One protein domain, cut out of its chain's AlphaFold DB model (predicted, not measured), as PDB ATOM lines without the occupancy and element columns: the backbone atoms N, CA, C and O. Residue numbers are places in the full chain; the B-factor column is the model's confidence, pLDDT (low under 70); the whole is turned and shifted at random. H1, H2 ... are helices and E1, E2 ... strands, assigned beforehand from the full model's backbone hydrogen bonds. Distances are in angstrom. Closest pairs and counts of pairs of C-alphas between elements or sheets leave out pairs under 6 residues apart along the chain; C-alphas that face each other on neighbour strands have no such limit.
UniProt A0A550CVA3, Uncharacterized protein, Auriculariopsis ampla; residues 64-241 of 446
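What this domain is: This is residues 64 to 241 of the 446 residues of an uncharacterized protein of Auriculariopsis ampla (UniProt A0A550CVA3). A long helix, H6, is crossed by H1 near its middle and folds back after H5, while a short two-stranded pairing, E1 and E2, lies at the first residues of H5, and the smaller helices H2, H3 and H4 are set among long loops, with H3 joined to E1 by a tight link. The 178 printed residues hold six named helices and two named strands, in the order H1 H2 H3 E1 H4 E2 H5 H6. The sheet, E1 - E2, is antiparallel; the class is mostly helix, though under half of the residues are in named elements. The whole is compact, with a radius of gyration of the C-alphas of 16.8 A and spans of 47 by 42 by 31 A.

Where its parts are: H1 is residues 76 to 89, 20.0 A long, from C-alpha 76 at (23.817, -23.618, -15.958). H2 is residues 104 to 112, H3 140 to 148, E1 152 to 154, H4 175 to 179 and E2 191 to 194. H5, residues 195 to 208, measures 20.2 A. H6, residues 214 to 241, measures 40.8 A and ends at C-alpha 241 at (40.057, -11.342, 2.632).

How they stand to each other: H1 touches H6 residues 220 to 230 alone, about perpendicular at 87 degrees; the closest C-alphas, of Gly 80 and Met 224, are 3.9 A apart. H5 and H6 are close but not clearly touching, C-alphas 208 and 214 being closest at 6.9 A, at a shallow tilt of 24 degrees, opposite ways. H4 touches H5 residues 201 to 205 alone, with C-alphas 178 and 201 closest at 6.6 A. E1 and E2 are antiparallel; N 153 and O 193 are 2.9 A apart, within hydrogen-bond range. H2 and H3 touch no helix. In H1 to H6 every O i to N i+4 pair is within hydrogen-bond range.

The domain as a whole: The farthest C-alphas, of Glu 71 and Lys 163, are 47.7 A apart. The printed part has no cut. The links H1 to H2, H2 to H3, E1 to H4 and H4 to E2 are long. The pLDDT is under 70 at residues 91 to 97, 105 and 212.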
ATOM      1  N   PRO A  64      40.435 -18.365  -5.299       86.69
ATOM      2  CA  PRO A  64      39.302 -19.211  -5.632       86.69
ATOM      3  C   PRO A  64      39.550 -19.880  -6.976       86.69
ATOM      4  O   PRO A  64      40.107 -19.256  -7.871       86.69
ATOM      5  N   ARG A  65      39.118 -21.127  -7.135       84.56
ATOM      6  CA  ARG A  65      39.267 -21.891  -8.378       84.56
ATOM      7  C   ARG A  65      37.909 -22.424  -8.812       84.56
ATOM      8  O   ARG A  65      37.075 -22.734  -7.960       84.56
ATOM      9  N   LEU A  66      37.705 -22.542 -10.121       84.88
ATOM     10  CA  LEU A  66      36.582 -23.306 -10.654       84.88
ATOM     11  C   LEU A  66      36.831 -24.784 -10.350       84.88
ATOM     12  O   LEU A  66      37.835 -25.343 -10.786       84.88
ATOM     13  N   LYS A  67      35.947 -25.395  -9.562       85.38
ATOM     14  CA  LYS A  67      35.987 -26.831  -9.281       85.38
ATOM     15  C   LYS A  67      35.083 -27.542 -10.270       85.38
ATOM     16  O   LYS A  67      33.983 -27.055 -10.519       85.38
ATOM     17  N   LEU A  68      35.536 -28.675 -10.803       87.12
ATOM     18  CA  LEU A  68      34.676 -29.518 -11.622       87.12
ATOM     19  C   LEU A  68      33.454 -29.940 -10.786       87.12
ATOM     20  O   LEU A  68      33.640 -30.448  -9.676       87.12
ATOM     21  N   PRO A  69      32.231 -29.663 -11.263       89.50
ATOM     22  CA  PRO A  69      31.013 -30.047 -10.565       89.50
ATOM     23  C   PRO A  69      30.813 -31.566 -10.635       89.50
ATOM     24  O   PRO A  69      31.418 -32.243 -11.469       89.50
ATOM     25  N   LEU A  70      29.941 -32.090  -9.771       90.75
ATOM     26  CA  LEU A  70      29.490 -33.481  -9.849       90.75
ATOM     27  C   LEU A  70      28.773 -33.725 -11.183       90.75
ATOM     28  O   LEU A  70      28.137 -32.818 -11.724       90.75
ATOM     29  N   GLU A  71      28.854 -34.948 -11.709       86.75
ATOM     30  CA  GLU A  71      28.287 -35.272 -13.026       86.75
ATOM     31  C   GLU A  71      26.773 -35.024 -13.101       86.75
ATOM     32  O   GLU A  71      26.277 -34.590 -14.143       86.75
ATOM     33  N   GLU A  72      26.080 -35.207 -11.978       92.50
ATOM     34  CA  GLU A  72      24.631 -35.058 -11.818       92.50
ATOM     35  C   GLU A  72      24.151 -33.592 -11.742       92.50
ATOM     36  O   GLU A  72      22.957 -33.326 -11.883       92.50
ATOM     37  N   ASP A  73      25.051 -32.618 -11.538       92.38
ATOM     38  CA  ASP A  73      24.679 -31.202 -11.419       92.38
ATOM     39  C   ASP A  73      24.443 -30.573 -12.798       92.38
ATOM     40  O   ASP A  73      25.367 -30.149 -13.494       92.38
ATOM     41  N   ASN A  74      23.173 -30.487 -13.187       91.88
ATOM     42  CA  ASN A  74      22.736 -29.913 -14.463       91.88
ATOM     43  C   ASN A  74      22.428 -28.407 -14.388       91.88
ATOM     44  O   ASN A  74      21.717 -27.876 -15.242       91.88
ATOM     45  N   SER A  75      22.928 -27.695 -13.375       95.25
ATOM     46  CA  SER A  75      22.805 -26.238 -13.333       95.25
ATOM     47  C   SER A  75      23.585 -25.572 -14.476       95.25
ATOM     48  O   SER A  75      24.634 -26.053 -14.910       95.25
ATOM     49  N   ALA A  76      23.118 -24.404 -14.933       92.62
ATOM     50  CA  ALA A  76      23.817 -23.618 -15.958       92.62
ATOM     51  C   ALA A  76      25.247 -23.230 -15.530       92.62
ATOM     52  O   ALA A  76      26.140 -23.089 -16.365       92.62
ATOM     53  N   GLU A  77      25.480 -23.072 -14.222       93.94
ATOM     54  CA  GLU A  77      26.818 -22.877 -13.662       93.94
ATOM     55  C   GLU A  77      27.687 -24.121 -13.861       93.94
ATOM     56  O   GLU A  77      28.780 -24.009 -14.412       93.94
ATOM     57  N   ALA A  78      27.203 -25.298 -13.460       94.50
ATOM     58  CA  ALA A  78      27.941 -26.548 -13.587       94.50
ATOM     59  C   ALA A  78      28.238 -26.905 -15.051       94.50
ATOM     60  O   ALA A  78      29.374 -27.236 -15.400       94.50
ATOM     61  N   GLU A  79      27.253 -26.769 -15.937       95.19
ATOM     62  CA  GLU A  79      27.454 -26.915 -17.381       95.19
ATOM     63  C   GLU A  79      28.492 -25.911 -17.902       95.19
ATOM     64  O   GLU A  79      29.416 -26.275 -18.630       95.19
ATOM     65  N   GLY A  80      28.409 -24.656 -17.457       93.50
ATOM     66  CA  GLY A  80      29.373 -23.613 -17.785       93.50
ATOM     67  C   GLY A  80      30.798 -23.948 -17.363       93.50
ATOM     68  O   GLY A  80      31.729 -23.727 -18.136       93.50
ATOM     69  N   ILE A  81      30.988 -24.507 -16.165       92.62
ATOM     70  CA  ILE A  81      32.303 -24.944 -15.681       92.62
ATOM     71  C   ILE A  81      32.835 -26.087 -16.546       92.62
ATOM     72  O   ILE A  81      34.001 -26.049 -16.946       92.62
ATOM     73  N   ARG A  82      31.992 -27.073 -16.879       92.69
ATOM     74  CA  ARG A  82      32.364 -28.189 -17.762       92.69
ATOM     75  C   ARG A  82      32.787 -27.689 -19.146       92.69
ATOM     76  O   ARG A  82      33.832 -28.104 -19.648       92.69
ATOM     77  N   LEU A  83      32.046 -26.742 -19.725       91.12
ATOM     78  CA  LEU A  83      32.384 -26.100 -21.002       91.12
ATOM     79  C   LEU A  83      33.693 -25.308 -20.930       91.12
ATOM     80  O   LEU A  83      34.549 -25.451 -21.801       91.12
ATOM     81  N   LEU A  84      33.876 -24.498 -19.885       89.31
ATOM     82  CA  LEU A  84      35.105 -23.738 -19.663       89.31
ATOM     83  C   LEU A  84      36.322 -24.667 -19.541       89.31
ATOM     84  O   LEU A  84      37.351 -24.391 -20.153       89.31
ATOM     85  N   HIS A  85      36.194 -25.775 -18.809       87.25
ATOM     86  CA  HIS A  85      37.256 -26.769 -18.656       87.25
ATOM     87  C   HIS A  85      37.567 -27.474 -19.982       87.25
ATOM     88  O   HIS A  85      38.729 -27.566 -20.372       87.25
ATOM     89  N   LYS A  86      36.536 -27.895 -20.727       87.06
ATOM     90  CA  LYS A  86      36.691 -28.458 -22.076       87.06
ATOM     91  C   LYS A  86      37.472 -27.504 -22.986       87.06
ATOM     92  O   LYS A  86      38.453 -27.909 -23.598       87.06
ATOM     93  N   TYR A  87      37.090 -26.227 -23.022       84.19
ATOM     94  CA  TYR A  87      37.756 -25.209 -23.843       84.19
ATOM     95  C   TYR A  87      39.147 -24.820 -23.359       84.19
ATOM     96  O   TYR A  87      39.946 -24.338 -24.157       84.19
ATOM     97  N   ALA A  88      39.456 -25.036 -22.083       77.75
ATOM     98  CA  ALA A  88      40.806 -24.858 -21.571       77.75
ATOM     99  C   ALA A  88      41.766 -25.964 -22.043       77.75
ATOM    100  O   ALA A  88      42.963 -25.713 -22.135       77.75
ATOM    101  N   LEU A  89      41.250 -27.159 -22.352       75.44
ATOM    102  CA  LEU A  89      42.031 -28.300 -22.844       75.44
ATOM    103  C   LEU A  89      42.141 -28.353 -24.378       75.44
ATOM    104  O   LEU A  89      42.985 -29.079 -24.901       75.44
ATOM    105  N   GLU A  90      41.303 -27.607 -25.106       73.62
ATOM    106  CA  GLU A  90      41.350 -27.548 -26.570       73.62
ATOM    107  C   GLU A  90      42.606 -26.790 -27.065       73.62
ATOM    108  O   GLU A  90      42.951 -25.730 -26.530       73.62
ATOM    109  N   PRO A  91      43.296 -27.280 -28.116       56.88
ATOM    110  CA  PRO A  91      44.498 -26.641 -28.647       56.88
ATOM    111  C   PRO A  91      44.232 -25.222 -29.181       56.88
ATOM    112  O   PRO A  91      43.133 -24.877 -29.625       56.88
ATOM    113  N   ALA A  92      45.278 -24.388 -29.176       55.03
ATOM    114  CA  ALA A  92      45.210 -22.941 -29.420       55.03
ATOM    115  C   ALA A  92      44.609 -22.504 -30.778       55.03
ATOM    116  O   ALA A  92      44.268 -21.329 -30.935       55.03
ATOM    117  N   SER A  93      44.453 -23.417 -31.740       48.84
ATOM    118  CA  SER A  93      43.915 -23.160 -33.084       48.84
ATOM    119  C   SER A  93      42.422 -22.802 -33.115       48.84
ATOM    120  O   SER A  93      41.947 -22.267 -34.112       48.84
ATOM    121  N   CYS A  94      41.670 -23.035 -32.035       49.44
ATOM    122  CA  CYS A  94      40.211 -22.875 -32.018       49.44
ATOM    123  C   CYS A  94      39.693 -21.453 -31.705       49.44
ATOM    124  O   CYS A  94      38.485 -21.251 -31.590       49.44
ATOM    125  N   GLY A  95      40.560 -20.452 -31.496       53.81
ATOM    126  CA  GLY A  95      40.133 -19.087 -31.130       53.81
ATOM    127  C   GLY A  95      39.500 -18.954 -29.729       53.81
ATOM    128  O   GLY A  95      39.177 -17.848 -29.293       53.81
ATOM    129  N   LYS A  96      39.373 -20.058 -28.973       65.31
ATOM    130  CA  LYS A  96      38.814 -20.114 -27.605       65.31
ATOM    131  C   LYS A  96      39.865 -19.956 -26.501       65.31
ATOM    132  O   LYS A  96      39.536 -20.015 -25.319       65.31
ATOM    133  N   ARG A  97      41.104 -19.617 -26.876       63.62
ATOM    134  CA  ARG A  97      42.263 -19.404 -25.987       63.62
ATOM    135  C   ARG A  97      42.025 -18.382 -24.867       63.62
ATOM    136  O   ARG A  97      42.770 -18.343 -23.903       63.62
ATOM    137  N   ARG A  98      40.978 -17.555 -24.960       73.75
ATOM    138  CA  ARG A  98      40.606 -16.623 -23.885       73.75
ATOM    139  C   ARG A  98      40.145 -17.313 -22.599       73.75
ATOM    140  O   ARG A  98      40.156 -16.659 -21.570       73.75
ATOM    141  N   TYR A  99      39.712 -18.574 -22.656       79.62
ATOM    142  CA  TYR A  99      39.165 -19.285 -21.493       79.62
ATOM    143  C   TYR A  99      40.201 -20.095 -20.717       79.62
ATOM    144  O   TYR A  99      39.973 -20.415 -19.552       79.62
ATOM    145  N   THR A 100      41.368 -20.353 -21.312       76.44
ATOM    146  CA  THR A 100      42.477 -21.035 -20.631       76.44
ATOM    147  C   THR A 100      42.962 -20.243 -19.416       76.44
ATOM    148  O   THR A 100      43.438 -20.821 -18.448       76.44
ATOM    149  N   CYS A 101      42.768 -18.917 -19.408       80.44
ATOM    150  CA  CYS A 101      43.146 -18.046 -18.297       80.44
ATOM    151  C   CYS A 101      42.347 -18.271 -17.004       80.44
ATOM    152  O   CYS A 101      42.690 -17.667 -15.995       80.44
ATOM    153  N   TYR A 102      41.313 -19.118 -17.010       85.00
ATOM    154  CA  TYR A 102      40.539 -19.473 -15.816       85.00
ATOM    155  C   TYR A 102      40.995 -20.773 -15.142       85.00
ATOM    156  O   TYR A 102      40.460 -21.118 -14.089       85.00
ATOM    157  N   PHE A 103      41.994 -21.465 -15.701       79.44
ATOM    158  CA  PHE A 103      42.504 -22.731 -15.170       79.44
ATOM    159  C   PHE A 103      44.032 -22.750 -15.049       79.44
ATOM    160  O   PHE A 103      44.742 -21.973 -15.698       79.44
ATOM    161  N   GLY A 104      44.523 -23.653 -14.196       72.62
ATOM    162  CA  GLY A 104      45.941 -23.967 -14.020       72.62
ATOM    163  C   GLY A 104      46.837 -22.743 -13.816       72.62
ATOM    164  O   GLY A 104      46.450 -21.741 -13.208       72.62
ATOM    165  N   ALA A 105      48.047 -22.794 -14.372       67.00
ATOM    166  CA  ALA A 105      49.000 -21.693 -14.275       67.00
ATOM    167  C   ALA A 105      48.569 -20.429 -14.999       67.00
ATOM    168  O   ALA A 105      48.964 -19.348 -14.578       67.00
ATOM    169  N   SER A 106      47.781 -20.528 -16.068       76.06
ATOM    170  CA  SER A 106      47.294 -19.337 -16.766       76.06
ATOM    171  C   SER A 106      46.403 -18.499 -15.846       76.06
ATOM    172  O   SER A 106      46.500 -17.271 -15.853       76.06
ATOM    173  N   TYR A 107      45.614 -19.148 -14.988       80.69
ATOM    174  CA  TYR A 107      44.857 -18.478 -13.934       80.69
ATOM    175  C   TYR A 107      45.743 -17.900 -12.840       80.69
ATOM    176  O   TYR A 107      45.592 -16.741 -12.459       80.69
ATOM    177  N   VAL A 108      46.729 -18.656 -12.369       75.81
ATOM    178  CA  VAL A 108      47.669 -18.145 -11.364       75.81
ATOM    179  C   VAL A 108      48.464 -16.951 -11.918       75.81
ATOM    180  O   VAL A 108      48.580 -15.919 -11.258       75.81
ATOM    181  N   ALA A 109      48.917 -17.008 -13.170       75.06
ATOM    182  CA  ALA A 109      49.539 -15.889 -13.868       75.06
ATOM    183  C   ALA A 109      48.569 -14.707 -13.991       75.06
ATOM    184  O   ALA A 109      48.950 -13.560 -13.754       75.06
ATOM    185  N   LEU A 110      47.303 -14.958 -14.326       82.75
ATOM    186  CA  LEU A 110      46.282 -13.919 -14.404       82.75
ATOM    187  C   LEU A 110      46.096 -13.187 -13.070       82.75
ATOM    188  O   LEU A 110      45.828 -11.984 -13.085       82.75
ATOM    189  N   LEU A 111      46.250 -13.873 -11.942       81.38
ATOM    190  CA  LEU A 111      46.122 -13.266 -10.621       81.38
ATOM    191  C   LEU A 111      47.395 -12.542 -10.175       81.38
ATOM    192  O   LEU A 111      47.309 -11.399  -9.737       81.38
ATOM    193  N   PHE A 112      48.558 -13.173 -10.335       74.81
ATOM    194  CA  PHE A 112      49.790 -12.763  -9.651       74.81
ATOM    195  C   PHE A 112      50.881 -12.205 -10.572       74.81
ATOM    196  O   PHE A 112      51.849 -11.600 -10.112       74.81
ATOM    197  N   SER A 113      50.774 -12.395 -11.889       72.88
ATOM    198  CA  SER A 113      51.750 -11.826 -12.821       72.88
ATOM    199  C   SER A 113      51.433 -10.363 -13.137       72.88
ATOM    200  O   SER A 113      50.278  -9.918 -13.088       72.88
ATOM    201  N   ALA A 114      52.468  -9.605 -13.513       77.38
ATOM    202  CA  ALA A 114      52.271  -8.259 -14.027       77.38
ATOM    203  C   ALA A 114      51.591  -8.295 -15.401       77.38
ATOM    204  O   ALA A 114      52.077  -8.953 -16.319       77.38
ATOM    205  N   GLY A 115      50.516  -7.526 -15.548       83.94
ATOM    206  CA  GLY A 115      49.793  -7.334 -16.803       83.94
ATOM    207  C   GLY A 115      49.934  -5.909 -17.332       83.94
ATOM    208  O   GLY A 115      50.701  -5.109 -16.801       83.94
ATOM    209  N   LYS A 116      49.171  -5.577 -18.374       89.38
ATOM    210  CA  LYS A 116      49.042  -4.204 -18.884       89.38
ATOM    211  C   LYS A 116      47.770  -3.563 -18.347       89.38
ATOM    212  O   LYS A 116      46.749  -4.235 -18.216       89.38
ATOM    213  N   CYS A 117      47.822  -2.274 -18.037       92.94
ATOM    214  CA  CYS A 117      46.637  -1.511 -17.696       92.94
ATOM    215  C   CYS A 117      45.754  -1.342 -18.937       92.94
ATOM    216  O   CYS A 117      46.227  -0.899 -19.977       92.94
ATOM    217  N   THR A 118      44.460  -1.632 -18.811       93.00
ATOM    218  CA  THR A 118      43.476  -1.492 -19.895       93.00
ATOM    219  C   THR A 118      43.302  -0.040 -20.359       93.00
ATOM    220  O   THR A 118      42.821   0.191 -21.460       93.00
ATOM    221  N   VAL A 119      43.686   0.937 -19.529       94.06
ATOM    222  CA  VAL A 119      43.471   2.369 -19.789       94.06
ATOM    223  C   VAL A 119      44.714   3.043 -20.363       94.06
ATOM    224  O   VAL A 119      44.648   3.612 -21.444       94.06
ATOM    225  N   CYS A 120      45.849   2.996 -19.656       92.75
ATOM    226  CA  CYS A 120      47.082   3.657 -20.101       92.75
ATOM    227  C   CYS A 120      48.057   2.734 -20.843       92.75
ATOM    228  O   CYS A 120      49.016   3.220 -21.424       92.75
ATOM    229  N   GLY A 121      47.852   1.413 -20.821       91.50
ATOM    230  CA  GLY A 121      48.776   0.442 -21.418       91.50
ATOM    231  C   GLY A 121      49.999   0.101 -20.558       91.50
ATOM    232  O   GLY A 121      50.642  -0.920 -20.820       91.50
ATOM    233  N   ASP A 122      50.281   0.880 -19.508       90.44
ATOM    234  CA  ASP A 122      51.439   0.671 -18.634       90.44
ATOM    235  C   ASP A 122      51.412  -0.687 -17.936       90.44
ATOM    236  O   ASP A 122      50.356  -1.250 -17.619       90.44
ATOM    237  N   ARG A 123      52.601  -1.203 -17.632       85.00
ATOM    238  CA  ARG A 123      52.750  -2.443 -16.874       85.00
ATOM    239  C   ARG A 123      52.269  -2.240 -15.435       85.00
ATOM    240  O   ARG A 123      52.679  -1.306 -14.756       85.00
ATOM    241  N   THR A 124      51.432  -3.147 -14.945       83.19
ATOM    242  CA  THR A 124      50.904  -3.136 -13.578       83.19
ATOM    243  C   THR A 124      51.105  -4.488 -12.914       83.19
ATOM    244  O   THR A 124      50.763  -5.521 -13.484       83.19
ATOM    245  N   ALA A 125      51.643  -4.481 -11.694       76.81
ATOM    246  CA  ALA A 125      51.715  -5.667 -10.841       76.81
ATOM    247  C   ALA A 125      50.377  -5.977 -10.148       76.81
ATOM    248  O   ALA A 125      50.211  -7.059  -9.611       76.81
ATOM    249  N   ARG A 126      49.403  -5.055 -10.186       78.62
ATOM    250  CA  ARG A 126      48.103  -5.256  -9.534       78.62
ATOM    251  C   ARG A 126      47.331  -6.407 -10.180       78.62
ATOM    252  O   ARG A 126      47.356  -6.510 -11.417       78.62
ATOM    253  N   PRO A 127      46.578  -7.190  -9.390       80.94
ATOM    254  CA  PRO A 127      45.710  -8.222  -9.931       80.94
ATOM    255  C   PRO A 127      44.613  -7.605 -10.805       80.94
ATOM    256  O   PRO A 127      44.399  -6.385 -10.837       80.94
ATOM    257  N   VAL A 128      43.896  -8.462 -11.528       89.38
ATOM    258  CA  VAL A 128      42.722  -8.043 -12.299       89.38
ATOM    259  C   VAL A 128      41.701  -7.344 -11.402       89.38
ATOM    260  O   VAL A 128      41.337  -7.820 -10.329       89.38
ATOM    261  N   HIS A 129      41.221  -6.188 -11.846       89.31
ATOM    262  CA  HIS A 129      40.175  -5.448 -11.152       89.31
ATOM    263  C   HIS A 129      38.855  -6.231 -11.157       89.31
ATOM    264  O   HIS A 129      38.137  -6.263 -10.158       89.31
ATOM    265  N   ASP A 130      38.562  -6.910 -12.266       91.31
ATOM    266  CA  ASP A 130      37.402  -7.778 -12.415       91.31
ATOM    267  C   ASP A 130      37.771  -9.027 -13.230       91.31
ATOM    268  O   ASP A 130      38.231  -8.927 -14.365       91.31
ATOM    269  N   ILE A 131      37.572 -10.209 -12.640       91.19
ATOM    270  CA  ILE A 131      38.042 -11.491 -13.195       91.19
ATOM    271  C   ILE A 131      37.305 -11.918 -14.475       91.19
ATOM    272  O   ILE A 131      37.833 -12.676 -15.274       91.19
ATOM    273  N   VAL A 132      36.092 -11.420 -14.715       91.44
ATOM    274  CA  VAL A 132      35.276 -11.836 -15.873       91.44
ATOM    275  C   VAL A 132      35.564 -10.961 -17.086       91.44
ATOM    276  O   VAL A 132      35.617 -11.452 -18.203       91.44
ATOM    277  N   THR A 133      35.756  -9.659 -16.870       91.12
ATOM    278  CA  THR A 133      36.138  -8.716 -17.939       91.12
ATOM    279  C   THR A 133      37.653  -8.639 -18.139       91.12
ATOM    280  O   THR A 133      38.114  -7.993 -19.074       91.12
ATOM    281  N   LEU A 134      38.435  -9.277 -17.258       91.44
ATOM    282  CA  LEU A 134      39.904  -9.307 -17.268       91.44
ATOM    283  C   LEU A 134      40.555  -7.911 -17.234       91.44
ATOM    284  O   LEU A 134      41.730  -7.748 -17.566       91.44
ATOM    285  N   VAL A 135      39.806  -6.891 -16.806       92.44
ATOM    286  CA  VAL A 135      40.268  -5.501 -16.756       92.44
ATOM    287  C   VAL A 135      41.357  -5.349 -15.703       92.44
ATOM    288  O   VAL A 135      41.187  -5.764 -14.556       92.44
ATOM    289  N   ARG A 136      42.457  -4.682 -16.060       92.06
ATOM    290  CA  ARG A 136      43.539  -4.315 -15.137       92.06
ATOM    291  C   ARG A 136      43.705  -2.810 -15.077       92.06
ATOM    292  O   ARG A 136      43.751  -2.125 -16.097       92.06
ATOM    293  N   VAL A 137      43.856  -2.293 -13.864       91.75
ATOM    294  CA  VAL A 137      43.964  -0.855 -13.625       91.75
ATOM    295  C   VAL A 137      45.167  -0.571 -12.731       91.75
ATOM    296  O   VAL A 137      45.241  -1.078 -11.613       91.75
ATOM    297  N   CYS A 138      46.117   0.235 -13.214       86.88
ATOM    298  CA  CYS A 138      47.355   0.537 -12.486       86.88
ATOM    299  C   CYS A 138      47.157   1.553 -11.349       86.88
ATOM    300  O   CYS A 138      47.862   1.494 -10.346       86.88
ATOM    301  N   SER A 139      46.180   2.459 -11.463       88.88
ATOM    302  CA  SER A 139      45.990   3.557 -10.512       88.88
ATOM    303  C   SER A 139      44.514   3.931 -10.312       88.88
ATOM    304  O   SER A 139      43.680   3.667 -11.179       88.88
ATOM    305  N   PRO A 140      44.156   4.590  -9.191       89.50
ATOM    306  CA  PRO A 140      42.812   5.138  -8.999       89.50
ATOM    307  C   PRO A 140      42.407   6.134 -10.094       89.50
ATOM    308  O   PRO A 140      41.233   6.213 -10.442       89.50
ATOM    309  N   GLN A 141      43.369   6.869 -10.659       91.44
ATOM    310  CA  GLN A 141      43.125   7.776 -11.778       91.44
ATOM    311  C   GLN A 141      42.755   7.001 -13.043       91.44
ATOM    312  O   GLN A 141      41.746   7.321 -13.662       91.44
ATOM    313  N   CYS A 142      43.489   5.933 -13.376       91.25
ATOM    314  CA  CYS A 142      43.095   5.040 -14.464       91.25
ATOM    315  C   CYS A 142      41.731   4.397 -14.196       91.25
ATOM    316  O   CYS A 142      40.954   4.235 -15.124       91.25
ATOM    317  N   ASN A 143      41.381   4.107 -12.939       91.06
ATOM    318  CA  ASN A 143      40.054   3.583 -12.617       91.06
ATOM    319  C   ASN A 143      38.953   4.603 -12.924       91.06
ATOM    320  O   ASN A 143      37.935   4.259 -13.506       91.06
ATOM    321  N   ARG A 144      39.161   5.879 -12.576       90.06
ATOM    322  CA  ARG A 144      38.228   6.953 -12.950       90.06
ATOM    323  C   ARG A 144      38.140   7.085 -14.471       90.06
ATOM    324  O   ARG A 144      37.042   7.077 -15.013       90.06
ATOM    325  N   ARG A 145      39.283   7.133 -15.160       91.94
ATOM    326  CA  ARG A 145      39.355   7.211 -16.628       91.94
ATOM    327  C   ARG A 145      38.637   6.044 -17.308       91.94
ATOM    328  O   ARG A 145      37.894   6.278 -18.248       91.94
ATOM    329  N   LEU A 146      38.749   4.822 -16.781       91.62
ATOM    330  CA  LEU A 146      38.005   3.653 -17.265       91.62
ATOM    331  C   LEU A 146      36.491   3.911 -17.334       91.62
ATOM    332  O   LEU A 146      35.840   3.504 -18.292       91.62
ATOM    333  N   HIS A 147      35.941   4.609 -16.339       86.75
ATOM    334  CA  HIS A 147      34.521   4.949 -16.274       86.75
ATOM    335  C   HIS A 147      34.135   6.217 -17.053       86.75
ATOM    336  O   HIS A 147      32.954   6.387 -17.340       86.75
ATOM    337  N   HIS A 148      35.084   7.092 -17.407       82.62
ATOM    338  CA  HIS A 148      34.791   8.399 -18.014       82.62
ATOM    339  C   HIS A 148      35.240   8.546 -19.480       82.62
ATOM    340  O   HIS A 148      34.646   9.324 -20.215       82.62
ATOM    341  N   GLU A 149      36.238   7.792 -19.947       83.94
ATOM    342  CA  GLU A 149      36.811   7.925 -21.299       83.94
ATOM    343  C   GLU A 149      36.125   7.031 -22.346       83.94
ATOM    344  O   GLU A 149      36.747   6.601 -23.314       83.94
ATOM    345  N   ASN A 150      34.836   6.723 -22.166       81.00
ATOM    346  CA  ASN A 150      34.058   5.859 -23.069       81.00
ATOM    347  C   ASN A 150      34.680   4.467 -23.312       81.00
ATOM    348  O   ASN A 150      34.422   3.839 -24.337       81.00
ATOM    349  N   LEU A 151      35.502   3.962 -22.385       87.62
ATOM    350  CA  LEU A 151      36.009   2.584 -22.435       87.62
ATOM    351  C   LEU A 151      34.929   1.573 -22.035       87.62
ATOM    352  O   LEU A 151      34.944   0.417 -22.467       87.62
ATOM    353  N   LEU A 152      33.969   2.041 -21.245       91.19
ATOM    354  CA  LEU A 152      32.779   1.323 -20.840       91.19
ATOM    355  C   LEU A 152      31.548   1.989 -21.440       91.19
ATOM    356  O   LEU A 152      31.476   3.211 -21.549       91.19
ATOM    357  N   VAL A 153      30.565   1.170 -21.776       91.00
ATOM    358  CA  VAL A 153      29.212   1.606 -22.107       91.00
ATOM    359  C   VAL A 153      28.236   0.850 -21.233       91.00
ATOM    360  O   VAL A 153      28.486  -0.296 -20.860       91.00
ATOM    361  N   GLU A 154      27.115   1.476 -20.903       89.25
ATOM    362  CA  GLU A 154      25.991   0.730 -20.356       89.25
ATOM    363  C   GLU A 154      25.625  -0.420 -21.288       89.25
ATOM    364  O   GLU A 154      25.631  -0.281 -22.515       89.25
ATOM    365  N   MET A 155      25.290  -1.554 -20.684       88.94
ATOM    366  CA  MET A 155      24.723  -2.687 -21.387       88.94
ATOM    367  C   MET A 155      23.516  -2.193 -22.197       88.94
ATOM    368  O   MET A 155      22.659  -1.486 -21.650       88.94
ATOM    369  N   PRO A 156      23.474  -2.479 -23.506       84.94
ATOM    370  CA  PRO A 156      22.391  -1.999 -24.338       84.94
ATOM    371  C   PRO A 156      21.087  -2.666 -23.870       84.94
ATOM    372  O   PRO A 156      21.060  -3.859 -23.570       84.94
ATOM    373  N   THR A 157      20.022  -1.871 -23.758       84.88
ATOM    374  CA  THR A 157      18.680  -2.312 -23.356       84.88
ATOM    375  C   THR A 157      17.648  -1.769 -24.344       84.88
ATOM    376  O   THR A 157      17.818  -0.635 -24.811       84.88
ATOM    377  N   PRO A 158      16.580  -2.529 -24.656       82.81
ATOM    378  CA  PRO A 158      15.550  -2.080 -25.592       82.81
ATOM    379  C   PRO A 158      14.755  -0.884 -25.042       82.81
ATOM    380  O   PRO A 158      14.439   0.038 -25.786       82.81
ATOM    381  N   GLU A 159      14.513  -0.857 -23.728       82.31
ATOM    382  CA  GLU A 159      13.684   0.139 -23.026       82.31
ATOM    383  C   GLU A 159      14.439   1.423 -22.620       82.31
ATOM    384  O   GLU A 159      13.833   2.387 -22.156       82.31
ATOM    385  N   GLY A 160      15.771   1.455 -22.745       77.38
ATOM    386  CA  GLY A 160      16.587   2.574 -22.259       77.38
ATOM    387  C   GLY A 160      16.521   3.823 -23.148       77.38
ATOM    388  O   GLY A 160      16.367   3.725 -24.362       77.38
ATOM    389  N   ASP A 161      16.734   5.008 -22.561       77.25
ATOM    390  CA  ASP A 161      16.864   6.280 -23.294       77.25
ATOM    391  C   ASP A 161      18.082   6.249 -24.242       77.25
ATOM    392  O   ASP A 161      19.214   6.589 -23.883       77.25
ATOM    393  N   GLN A 162      17.857   5.812 -25.485       77.94
ATOM    394  CA  GLN A 162      18.918   5.622 -26.476       77.94
ATOM    395  C   GLN A 162      19.527   6.940 -26.970       77.94
ATOM    396  O   GLN A 162      20.621   6.932 -27.545       77.94
ATOM    397  N   LYS A 163      18.853   8.082 -26.759       75.94
ATOM    398  CA  LYS A 163      19.321   9.386 -27.256       75.94
ATOM    399  C   LYS A 163      20.610   9.813 -26.561       75.94
ATOM    400  O   LYS A 163      21.501  10.343 -27.222       75.94
ATOM    401  N   LYS A 164      20.731   9.510 -25.265       76.50
ATOM    402  CA  LYS A 164      21.892   9.852 -24.427       76.50
ATOM    403  C   LYS A 164      23.064   8.882 -24.572       76.50
ATOM    404  O   LYS A 164      24.175   9.208 -24.163       76.50
ATOM    405  N   LYS A 165      22.848   7.704 -25.166       74.50
ATOM    406  CA  LYS A 165      23.897   6.690 -25.304       74.50
ATOM    407  C   LYS A 165      24.819   7.001 -26.489       74.50
ATOM    408  O   LYS A 165      24.331   7.350 -27.575       74.50
ATOM    409  N   PRO A 166      26.148   6.825 -26.332       77.94
ATOM    410  CA  PRO A 166      27.078   6.928 -27.450       77.94
ATOM    411  C   PRO A 166      26.701   5.908 -28.528       77.94
ATOM    412  O   PRO A 166      26.203   4.828 -28.213       77.94
ATOM    413  N   ARG A 167      26.984   6.202 -29.805       81.19
ATOM    414  CA  ARG A 167      26.604   5.345 -30.953       81.19
ATOM    415  C   ARG A 167      26.997   3.874 -30.777       81.19
ATOM    416  O   ARG A 167      26.318   2.990 -31.288       81.19
ATOM    417  N   ILE A 168      28.091   3.609 -30.064       79.81
ATOM    418  CA  ILE A 168      28.557   2.247 -29.793       79.81
ATOM    419  C   ILE A 168      27.687   1.539 -28.741       79.81
ATOM    420  O   ILE A 168      27.440   0.350 -28.904       79.81
ATOM    421  N   GLY A 169      27.190   2.247 -27.724       80.88
ATOM    422  CA  GLY A 169      26.322   1.712 -26.664       80.88
ATOM    423  C   GLY A 169      24.818   1.804 -26.953       80.88
ATOM    424  O   GLY A 169      24.015   1.411 -26.112       80.88
ATOM    425  N   ARG A 170      24.416   2.336 -28.115       85.69
ATOM    426  CA  ARG A 170      23.017   2.282 -28.565       85.69
ATOM    427  C   ARG A 170      22.625   0.849 -28.895       85.69
ATOM    428  O   ARG A 170      23.427   0.126 -29.494       85.69
ATOM    429  N   TRP A 171      21.400   0.499 -28.518       87.12
ATOM    430  CA  TRP A 171      20.781  -0.782 -28.832       87.12
ATOM    431  C   TRP A 171      20.663  -0.974 -30.341       87.12
ATOM    432  O   TRP A 171      20.335  -0.043 -31.081       87.12
ATOM    433  N   ARG A 172      20.919  -2.198 -30.780       87.69
ATOM    434  CA  ARG A 172      20.608  -2.705 -32.113       87.69
ATOM    435  C   ARG A 172      19.800  -3.993 -31.969       87.69
ATOM    436  O   ARG A 172      19.983  -4.670 -30.965       87.69
ATOM    437  N   PRO A 173      18.966  -4.377 -32.947       86.94
ATOM    438  CA  PRO A 173      18.232  -5.645 -32.888       86.94
ATOM    439  C   PRO A 173      19.151  -6.854 -32.664       86.94
ATOM    440  O   PRO A 173      18.834  -7.748 -31.892       86.94
ATOM    441  N   GLU A 174      20.351  -6.831 -33.255       85.19
ATOM    442  CA  GLU A 174      21.364  -7.871 -33.044       85.19
ATOM    443  C   GLU A 174      21.819  -8.001 -31.580       85.19
ATOM    444  O   GLU A 174      22.317  -9.053 -31.173       85.19
ATOM    445  N   ASP A 175      21.682  -6.931 -30.789       88.00
ATOM    446  CA  ASP A 175      22.146  -6.914 -29.408       88.00
ATOM    447  C   ASP A 175      21.308  -7.829 -28.505       88.00
ATOM    448  O   ASP A 175      21.824  -8.333 -27.507       88.00
ATOM    449  N   GLU A 176      20.050  -8.096 -28.868       85.62
ATOM    450  CA  GLU A 176      19.145  -8.980 -28.123       85.62
ATOM    451  C   GLU A 176      19.760 -10.352 -27.878       85.62
ATOM    452  O   GLU A 176      19.686 -10.903 -26.780       85.62
ATOM    453  N   TYR A 177      20.473 -10.847 -28.883       83.44
ATOM    454  CA  TYR A 177      21.065 -12.166 -28.846       83.44
ATOM    455  C   TYR A 177      22.438 -12.193 -28.165       83.44
ATOM    456  O   TYR A 177      22.859 -13.239 -27.682       83.44
ATOM    457  N   ILE A 178      23.157 -11.067 -28.090       88.44
ATOM    458  CA  ILE A 178      24.505 -11.030 -27.491       88.44
ATOM    459  C   ILE A 178      24.513 -10.533 -26.043       88.44
ATOM    460  O   ILE A 178      25.464 -10.786 -25.308       88.44
ATOM    461  N   VAL A 179      23.501  -9.786 -25.604       87.19
ATOM    462  CA  VAL A 179      23.511  -9.148 -24.276       87.19
ATOM    463  C   VAL A 179      23.533 -10.170 -23.141       87.19
ATOM    464  O   VAL A 179      24.234  -9.960 -22.147       87.19
ATOM    465  N   SER A 180      22.831 -11.290 -23.307       84.31
ATOM    466  CA  SER A 180      22.730 -12.364 -22.312       84.31
ATOM    467  C   SER A 180      24.076 -13.005 -21.967       84.31
ATOM    468  O   SER A 180      24.250 -13.462 -20.838       84.31
ATOM    469  N   TRP A 181      25.046 -12.984 -22.886       85.44
ATOM    470  CA  TRP A 181      26.347 -13.629 -22.705       85.44
ATOM    471  C   TRP A 181      27.539 -12.669 -22.573       85.44
ATOM    472  O   TRP A 181      28.691 -13.109 -22.502       85.44
ATOM    473  N   LEU A 182      27.309 -11.351 -22.582       89.62
ATOM    474  CA  LEU A 182      28.390 -10.365 -22.542       89.62
ATOM    475  C   LEU A 182      28.990 -10.245 -21.129       89.62
ATOM    476  O   LEU A 182      28.255 -10.068 -20.151       89.62
ATOM    477  N   PRO A 183      30.329 -10.256 -20.989       90.81
ATOM    478  CA  PRO A 183      30.961  -9.964 -19.714       90.81
ATOM    479  C   PRO A 183      30.712  -8.494 -19.340       90.81
ATOM    480  O   PRO A 183      30.925  -7.582 -20.135       90.81
ATOM    481  N   PHE A 184      30.257  -8.253 -18.109       93.12
ATOM    482  CA  PHE A 184      29.866  -6.913 -17.653       93.12
ATOM    483  C   PHE A 184      30.433  -6.587 -16.282       93.12
ATOM    484  O   PHE A 184      30.380  -7.425 -15.391       93.12
ATOM    485  N   MET A 185      30.892  -5.367 -16.044       90.69
ATOM    486  CA  MET A 185      31.194  -4.861 -14.709       90.69
ATOM    487  C   MET A 185      29.933  -4.302 -14.041       90.69
ATOM    488  O   MET A 185      29.037  -3.782 -14.703       90.69
ATOM    489  N   LYS A 186      29.857  -4.391 -12.710       84.81
ATOM    490  CA  LYS A 186      28.776  -3.753 -11.942       84.81
ATOM    491  C   LYS A 186      29.181  -2.315 -11.600       84.81
ATOM    492  O   LYS A 186      30.147  -2.137 -10.861       84.81
ATOM    493  N   GLY A 187      28.455  -1.335 -12.129       78.69
ATOM    494  CA  GLY A 187      28.525   0.076 -11.744       78.69
ATOM    495  C   GLY A 187      27.588   0.411 -10.576       78.69
ATOM    496  O   GLY A 187      27.112  -0.479  -9.865       78.69
ATOM    497  N   ARG A 188      27.303   1.705 -10.371       77.94
ATOM    498  CA  ARG A 188      26.316   2.185  -9.383       77.94
ATOM    499  C   ARG A 188      24.888   1.967  -9.902       77.94
ATOM    500  O   ARG A 188      24.235   2.912 -10.309       77.94
ATOM    501  N   GLY A 189      24.430   0.717  -9.904       75.06
ATOM    502  CA  GLY A 189      23.086   0.337 -10.372       75.06
ATOM    503  C   GLY A 189      23.017  -0.115 -11.835       75.06
ATOM    504  O   GLY A 189      22.022  -0.702 -12.239       75.06
ATOM    505  N   GLU A 190      24.095   0.053 -12.600       85.25
ATOM    506  CA  GLU A 190      24.151  -0.285 -14.027       85.25
ATOM    507  C   GLU A 190      25.092  -1.465 -14.312       85.25
ATOM    508  O   GLU A 190      26.087  -1.688 -13.609       85.25
ATOM    509  N   LYS A 191      24.804  -2.220 -15.379       90.31
ATOM    510  CA  LYS A 191      25.751  -3.175 -15.972       90.31
ATOM    511  C   LYS A 191      26.541  -2.448 -17.051       90.31
ATOM    512  O   LYS A 191      25.954  -1.938 -17.996       90.31
ATOM    513  N   LEU A 192      27.861  -2.415 -16.912       92.06
ATOM    514  CA  LEU A 192      28.764  -1.750 -17.847       92.06
ATOM    515  C   LEU A 192      29.550  -2.795 -18.634       92.06
ATOM    516  O   LEU A 192      30.113  -3.711 -18.044       92.06
ATOM    517  N   VAL A 193      29.624  -2.660 -19.950       93.06
ATOM    518  CA  VAL A 193      30.361  -3.557 -20.846       93.06
ATOM    519  C   VAL A 193      31.523  -2.791 -21.463       93.06
ATOM    520  O   VAL A 193      31.411  -1.598 -21.747       93.06
ATOM    521  N   LEU A 194      32.649  -3.467 -21.684       92.50
ATOM    522  CA  LEU A 194      33.758  -2.883 -22.432       92.50
ATOM    523  C   LEU A 194      33.339  -2.633 -23.880       92.50
ATOM    524  O   LEU A 194      32.835  -3.525 -24.564       92.50
ATOM    525  N   VAL A 195      33.618  -1.432 -24.383       91.69
ATOM    526  CA  VAL A 195      33.315  -1.055 -25.772       91.69
ATOM    527  C   VAL A 195      33.940  -2.020 -26.776       91.69
ATOM    528  O   VAL A 195      33.313  -2.391 -27.768       91.69
ATOM    529  N   HIS A 196      35.176  -2.437 -26.513       90.12
ATOM    530  CA  HIS A 196      35.879  -3.414 -27.334       90.12
ATOM    531  C   HIS A 196      35.158  -4.775 -27.356       90.12
ATOM    532  O   HIS A 196      35.004  -5.360 -28.429       90.12
ATOM    533  N   ASP A 197      34.660  -5.248 -26.213       90.56
ATOM    534  CA  ASP A 197      33.991  -6.549 -26.115       90.56
ATOM    535  C   ASP A 197      32.626  -6.528 -26.797       90.56
ATOM    536  O   ASP A 197      32.285  -7.472 -27.504       90.56
ATOM    537  N   LEU A 198      31.886  -5.420 -26.680       91.62
ATOM    538  CA  LEU A 198      30.632  -5.227 -27.408       91.62
ATOM    539  C   LEU A 198      30.857  -5.211 -28.929       91.62
ATOM    540  O   LEU A 198      30.136  -5.876 -29.670       91.62
ATOM    541  N   LYS A 199      31.877  -4.487 -29.414       91.31
ATOM    542  CA  LYS A 199      32.238  -4.483 -30.846       91.31
ATOM    543  C   LYS A 199      32.610  -5.882 -31.335       91.31
ATOM    544  O   LYS A 199      32.156  -6.292 -32.400       91.31
ATOM    545  N   ARG A 200      33.406  -6.611 -30.549       89.25
ATOM    546  CA  ARG A 200      33.810  -7.984 -30.860       89.25
ATOM    547  C   ARG A 200      32.610  -8.925 -30.899       89.25
ATOM    548  O   ARG A 200      32.496  -9.678 -31.853       89.25
ATOM    549  N   ALA A 201      31.708  -8.849 -29.923       89.50
ATOM    550  CA  ALA A 201      30.514  -9.689 -29.876       89.50
ATOM    551  C   ALA A 201      29.577  -9.436 -31.064       89.50
ATOM    552  O   ALA A 201      29.055 -10.385 -31.635       89.50
ATOM    553  N   ARG A 202      29.416  -8.177 -31.490       91.06
ATOM    554  CA  ARG A 202      28.656  -7.843 -32.706       91.06
ATOM    555  C   ARG A 202      29.300  -8.411 -33.971       91.06
ATOM    556  O   ARG A 202      28.597  -8.956 -34.815       91.06
ATOM    557  N   ALA A 203      30.623  -8.301 -34.103       90.25
ATOM    558  CA  ALA A 203      31.352  -8.870 -35.238       90.25
ATOM    559  C   ALA A 203      31.279 -10.407 -35.253       90.25
ATOM    560  O   ALA A 203      31.052 -11.008 -36.301       90.25
ATOM    561  N   GLU A 204      31.416 -11.035 -34.083       86.75
ATOM    562  CA  GLU A 204      31.253 -12.476 -33.903       86.75
ATOM    563  C   GLU A 204      29.841 -12.908 -34.305       86.75
ATOM    564  O   GLU A 204      29.707 -13.777 -35.161       86.75
ATOM    565  N   TYR A 205      28.803 -12.245 -33.786       88.81
ATOM    566  CA  TYR A 205      27.410 -12.516 -34.141       88.81
ATOM    567  C   TYR A 205      27.157 -12.407 -35.648       88.81
ATOM    568  O   TYR A 205      26.608 -13.329 -36.244       88.81
ATOM    569  N   ALA A 206      27.640 -11.341 -36.292       89.62
ATOM    570  CA  ALA A 206      27.514 -11.172 -37.738       89.62
ATOM    571  C   ALA A 206      28.141 -12.331 -38.540       89.62
ATOM    572  O   ALA A 206      27.669 -12.633 -39.630       89.62
ATOM    573  N   SER A 207      29.166 -12.997 -37.995       88.06
ATOM    574  CA  SER A 207      29.840 -14.143 -38.626       88.06
ATOM    575  C   SER A 207      29.182 -15.508 -38.368       88.06
ATOM    576  O   SER A 207      29.534 -16.490 -39.034       88.06
ATOM    577  N   ILE A 208      28.274 -15.598 -37.390       86.00
ATOM    578  CA  ILE A 208      27.623 -16.855 -36.976       86.00
ATOM    579  C   ILE A 208      26.106 -16.852 -37.148       86.00
ATOM    580  O   ILE A 208      25.523 -17.927 -37.109       86.00
ATOM    581  N   LYS A 209      25.464 -15.692 -37.342       84.19
ATOM    582  CA  LYS A 209      23.997 -15.564 -37.409       84.19
ATOM    583  C   LYS A 209      23.343 -16.486 -38.448       84.19
ATOM    584  O   LYS A 209      22.243 -16.966 -38.212       84.19
ATOM    585  N   ASP A 210      24.050 -16.777 -39.539       84.56
ATOM    586  CA  ASP A 210      23.562 -17.614 -40.641       84.56
ATOM    587  C   ASP A 210      24.010 -19.088 -40.503       84.56
ATOM    588  O   ASP A 210      23.775 -19.901 -41.394       84.56
ATOM    589  N   LYS A 211      24.679 -19.453 -39.399       77.06
ATOM    590  CA  LYS A 211      25.199 -20.805 -39.147       77.06
ATOM    591  C   LYS A 211      24.296 -21.574 -38.182       77.06
ATOM    592  O   LYS A 211      23.973 -21.105 -37.093       77.06
ATOM    593  N   THR A 212      23.968 -22.815 -38.522       64.75
ATOM    594  CA  THR A 212      23.504 -23.822 -37.559       64.75
ATOM    595  C   THR A 212      24.720 -24.383 -36.801       64.75
ATOM    596  O   THR A 212      25.738 -24.647 -37.442       64.75
ATOM    597  N   PRO A 213      24.698 -24.553 -35.461       73.81
ATOM    598  CA  PRO A 213      23.599 -24.392 -34.504       73.81
ATOM    599  C   PRO A 213      23.736 -23.121 -33.633       73.81
ATOM    600  O   PRO A 213      24.290 -23.143 -32.532       73.81
ATOM    601  N   LEU A 214      23.171 -22.001 -34.087       82.12
ATOM    602  CA  LEU A 214      23.182 -20.731 -33.354       82.12
ATOM    603  C   LEU A 214      22.597 -20.809 -31.911       82.12
ATOM    604  O   LEU A 214      23.246 -20.299 -30.995       82.12
ATOM    605  N   PRO A 215      21.457 -21.491 -31.642       85.81
ATOM    606  CA  PRO A 215      20.918 -21.646 -30.281       85.81
ATOM    607  C   PRO A 215      21.871 -22.343 -29.308       85.81
ATOM    608  O   PRO A 215      21.950 -21.973 -28.138       85.81
ATOM    609  N   GLN A 216      22.636 -23.320 -29.795       88.00
ATOM    610  CA  GLN A 216      23.604 -24.042 -28.977       88.00
ATOM    611  C   GLN A 216      24.760 -23.127 -28.561       88.00
ATOM    612  O   GLN A 216      25.146 -23.116 -27.396       88.00
ATOM    613  N   ILE A 217      25.259 -22.295 -29.482       85.56
ATOM    614  CA  ILE A 217      26.298 -21.304 -29.170       85.56
ATOM    615  C   ILE A 217      25.791 -20.325 -28.094       85.56
ATOM    616  O   ILE A 217      26.544 -19.987 -27.177       85.56
ATOM    617  N   TYR A 218      24.517 -19.904 -28.167       86.00
ATOM    618  CA  TYR A 218      23.875 -19.055 -27.147       86.00
ATOM    619  C   TYR A 218      23.840 -19.688 -25.775       86.00
ATOM    620  O   TYR A 218      24.258 -19.064 -24.792       86.00
ATOM    621  N   HIS A 219      23.363 -20.922 -25.731       89.94
ATOM    622  CA  HIS A 219      23.277 -21.691 -24.506       89.94
ATOM    623  C   HIS A 219      24.656 -21.851 -23.858       89.94
ATOM    624  O   HIS A 219      24.865 -21.400 -22.732       89.94
ATOM    625  N   GLU A 220      25.646 -22.336 -24.615       89.88
ATOM    626  CA  GLU A 220      27.009 -22.550 -24.116       89.88
ATOM    627  C   GLU A 220      27.619 -21.279 -23.515       89.88
ATOM    628  O   GLU A 220      28.212 -21.285 -22.435       89.88
ATOM    629  N   ARG A 221      27.480 -20.155 -24.216       88.31
ATOM    630  CA  ARG A 221      28.010 -18.856 -23.793       88.31
ATOM    631  C   ARG A 221      27.313 -18.321 -22.542       88.31
ATOM    632  O   ARG A 221      27.986 -17.747 -21.685       88.31
ATOM    633  N   THR A 222      26.007 -18.538 -22.420       90.94
ATOM    634  CA  THR A 222      25.228 -18.162 -21.234       90.94
ATOM    635  C   THR A 222      25.657 -18.988 -20.021       90.94
ATOM    636  O   THR A 222      25.947 -18.416 -18.967       90.94
ATOM    637  N   CYS A 223      25.812 -20.306 -20.183       93.44
ATOM    638  CA  CYS A 223      26.320 -21.198 -19.141       93.44
ATOM    639  C   CYS A 223      27.748 -20.810 -18.718       93.44
ATOM    640  O   CYS A 223      28.023 -20.612 -17.533       93.44
ATOM    641  N   MET A 224      28.658 -20.571 -19.673       91.81
ATOM    642  CA  MET A 224      30.012 -20.088 -19.366       91.81
ATOM    643  C   MET A 224      30.001 -18.757 -18.601       91.81
ATOM    644  O   MET A 224      30.792 -18.573 -17.672       91.81
ATOM    645  N   LEU A 225      29.119 -17.813 -18.958       92.25
ATOM    646  CA  LEU A 225      28.988 -16.562 -18.211       92.25
ATOM    647  C   LEU A 225      28.489 -16.811 -16.783       92.25
ATOM    648  O   LEU A 225      29.030 -16.201 -15.860       92.25
ATOM    649  N   ALA A 226      27.526 -17.711 -16.576       93.56
ATOM    650  CA  ALA A 226      27.058 -18.086 -15.241       93.56
ATOM    651  C   ALA A 226      28.215 -18.601 -14.361       93.56
ATOM    652  O   ALA A 226      28.423 -18.085 -13.259       93.56
ATOM    653  N   ALA A 227      29.047 -19.501 -14.893       93.81
ATOM    654  CA  ALA A 227      30.252 -19.990 -14.218       93.81
ATOM    655  C   ALA A 227      31.249 -18.864 -13.880       93.81
ATOM    656  O   ALA A 227      31.714 -18.741 -12.743       93.81
ATOM    657  N   MET A 228      31.533 -17.973 -14.834       93.06
ATOM    658  CA  MET A 228      32.413 -16.820 -14.599       93.06
ATOM    659  C   MET A 228      31.846 -15.850 -13.545       93.06
ATOM    660  O   MET A 228      32.601 -15.258 -12.769       93.06
ATOM    661  N   LEU A 229      30.523 -15.675 -13.479       93.00
ATOM    662  CA  LEU A 229      29.869 -14.844 -12.464       93.00
ATOM    663  C   LEU A 229      29.955 -15.454 -11.061       93.00
ATOM    664  O   LEU A 229      30.131 -14.704 -10.093       93.00
ATOM    665  N   SER A 230      29.886 -16.780 -10.948       92.88
ATOM    666  CA  SER A 230      30.159 -17.485  -9.693       92.88
ATOM    667  C   SER A 230      31.612 -17.280  -9.253       92.88
ATOM    668  O   SER A 230      31.868 -16.780  -8.149       92.88
ATOM    669  N   LEU A 231      32.572 -17.481 -10.169       92.81
ATOM    670  CA  LEU A 231      33.990 -17.207  -9.911       92.81
ATOM    671  C   LEU A 231      34.224 -15.758  -9.476       92.81
ATOM    672  O   LEU A 231      34.964 -15.505  -8.530       92.81
ATOM    673  N   ARG A 232      33.556 -14.783 -10.104       93.50
ATOM    674  CA  ARG A 232      33.623 -13.368  -9.708       93.50
ATOM    675  C   ARG A 232      33.204 -13.142  -8.263       93.50
ATOM    676  O   ARG A 232      33.812 -12.312  -7.582       93.50
ATOM    677  N   LYS A 233      32.146 -13.813  -7.802       92.38
ATOM    678  CA  LYS A 233      31.675 -13.698  -6.416       92.38
ATOM    679  C   LYS A 233      32.755 -14.202  -5.461       92.38
ATOM    680  O   LYS A 233      33.129 -13.463  -4.549       92.38
ATOM    681  N   ALA A 234      33.298 -15.390  -5.720       91.31
ATOM    682  CA  ALA A 234      34.383 -15.965  -4.933       91.31
ATOM    683  C   ALA A 234      35.642 -15.077  -4.964       91.31
ATOM    684  O   ALA A 234      36.202 -14.756  -3.918       91.31
ATOM    685  N   TYR A 235      36.020 -14.577  -6.141       91.75
ATOM    686  CA  TYR A 235      37.150 -13.667  -6.344       91.75
ATOM    687  C   TYR A 235      37.025 -12.386  -5.521       91.75
ATOM    688  O   TYR A 235      37.969 -11.979  -4.852       91.75
ATOM    689  N   ARG A 236      35.846 -11.757  -5.498       90.31
ATOM    690  CA  ARG A 236      35.623 -10.542  -4.696       90.31
ATOM    691  C   ARG A 236      35.724 -10.798  -3.198       90.31
ATOM    692  O   ARG A 236      36.202  -9.924  -2.478       90.31
ATOM    693  N   LEU A 237      35.250 -11.949  -2.724       89.88
ATOM    694  CA  LEU A 237      35.401 -12.340  -1.322       89.88
ATOM    695  C   LEU A 237      36.875 -12.572  -0.986       89.88
ATOM    696  O   LEU A 237      37.357 -12.034   0.005       89.88
ATOM    697  N   TRP A 238      37.597 -13.267  -1.861       88.25
ATOM    698  CA  TRP A 238      39.027 -13.500  -1.715       88.25
ATOM    699  C   TRP A 238      39.837 -12.197  -1.691       88.25
ATOM    700  O   TRP A 238      40.565 -11.960  -0.736       88.25
ATOM    701  N   VAL A 239      39.633 -11.282  -2.647       85.69
ATOM    702  CA  VAL A 239      40.309  -9.967  -2.663       85.69
ATOM    703  C   VAL A 239      40.031  -9.165  -1.386       85.69
ATOM    704  O   VAL A 239      40.923  -8.491  -0.870       85.69
ATOM    705  N   ARG A 240      38.807  -9.231  -0.845       85.88
ATOM    706  CA  ARG A 240      38.481  -8.598   0.446       85.88
ATOM    707  C   ARG A 240      39.210  -9.264   1.610       85.88
ATOM    708  O   ARG A 240      39.702  -8.537   2.467       85.88
ATOM    709  N   SER A 241      39.292 -10.596   1.624       84.25
ATOM    710  CA  SER A 241      40.057 -11.342   2.632       84.25
ATOM    711  C   SER A 241      41.523 -10.938   2.605       84.25
ATOM    712  O   SER A 241      42.042 -10.504   3.621       84.25
TER     713      SER A 241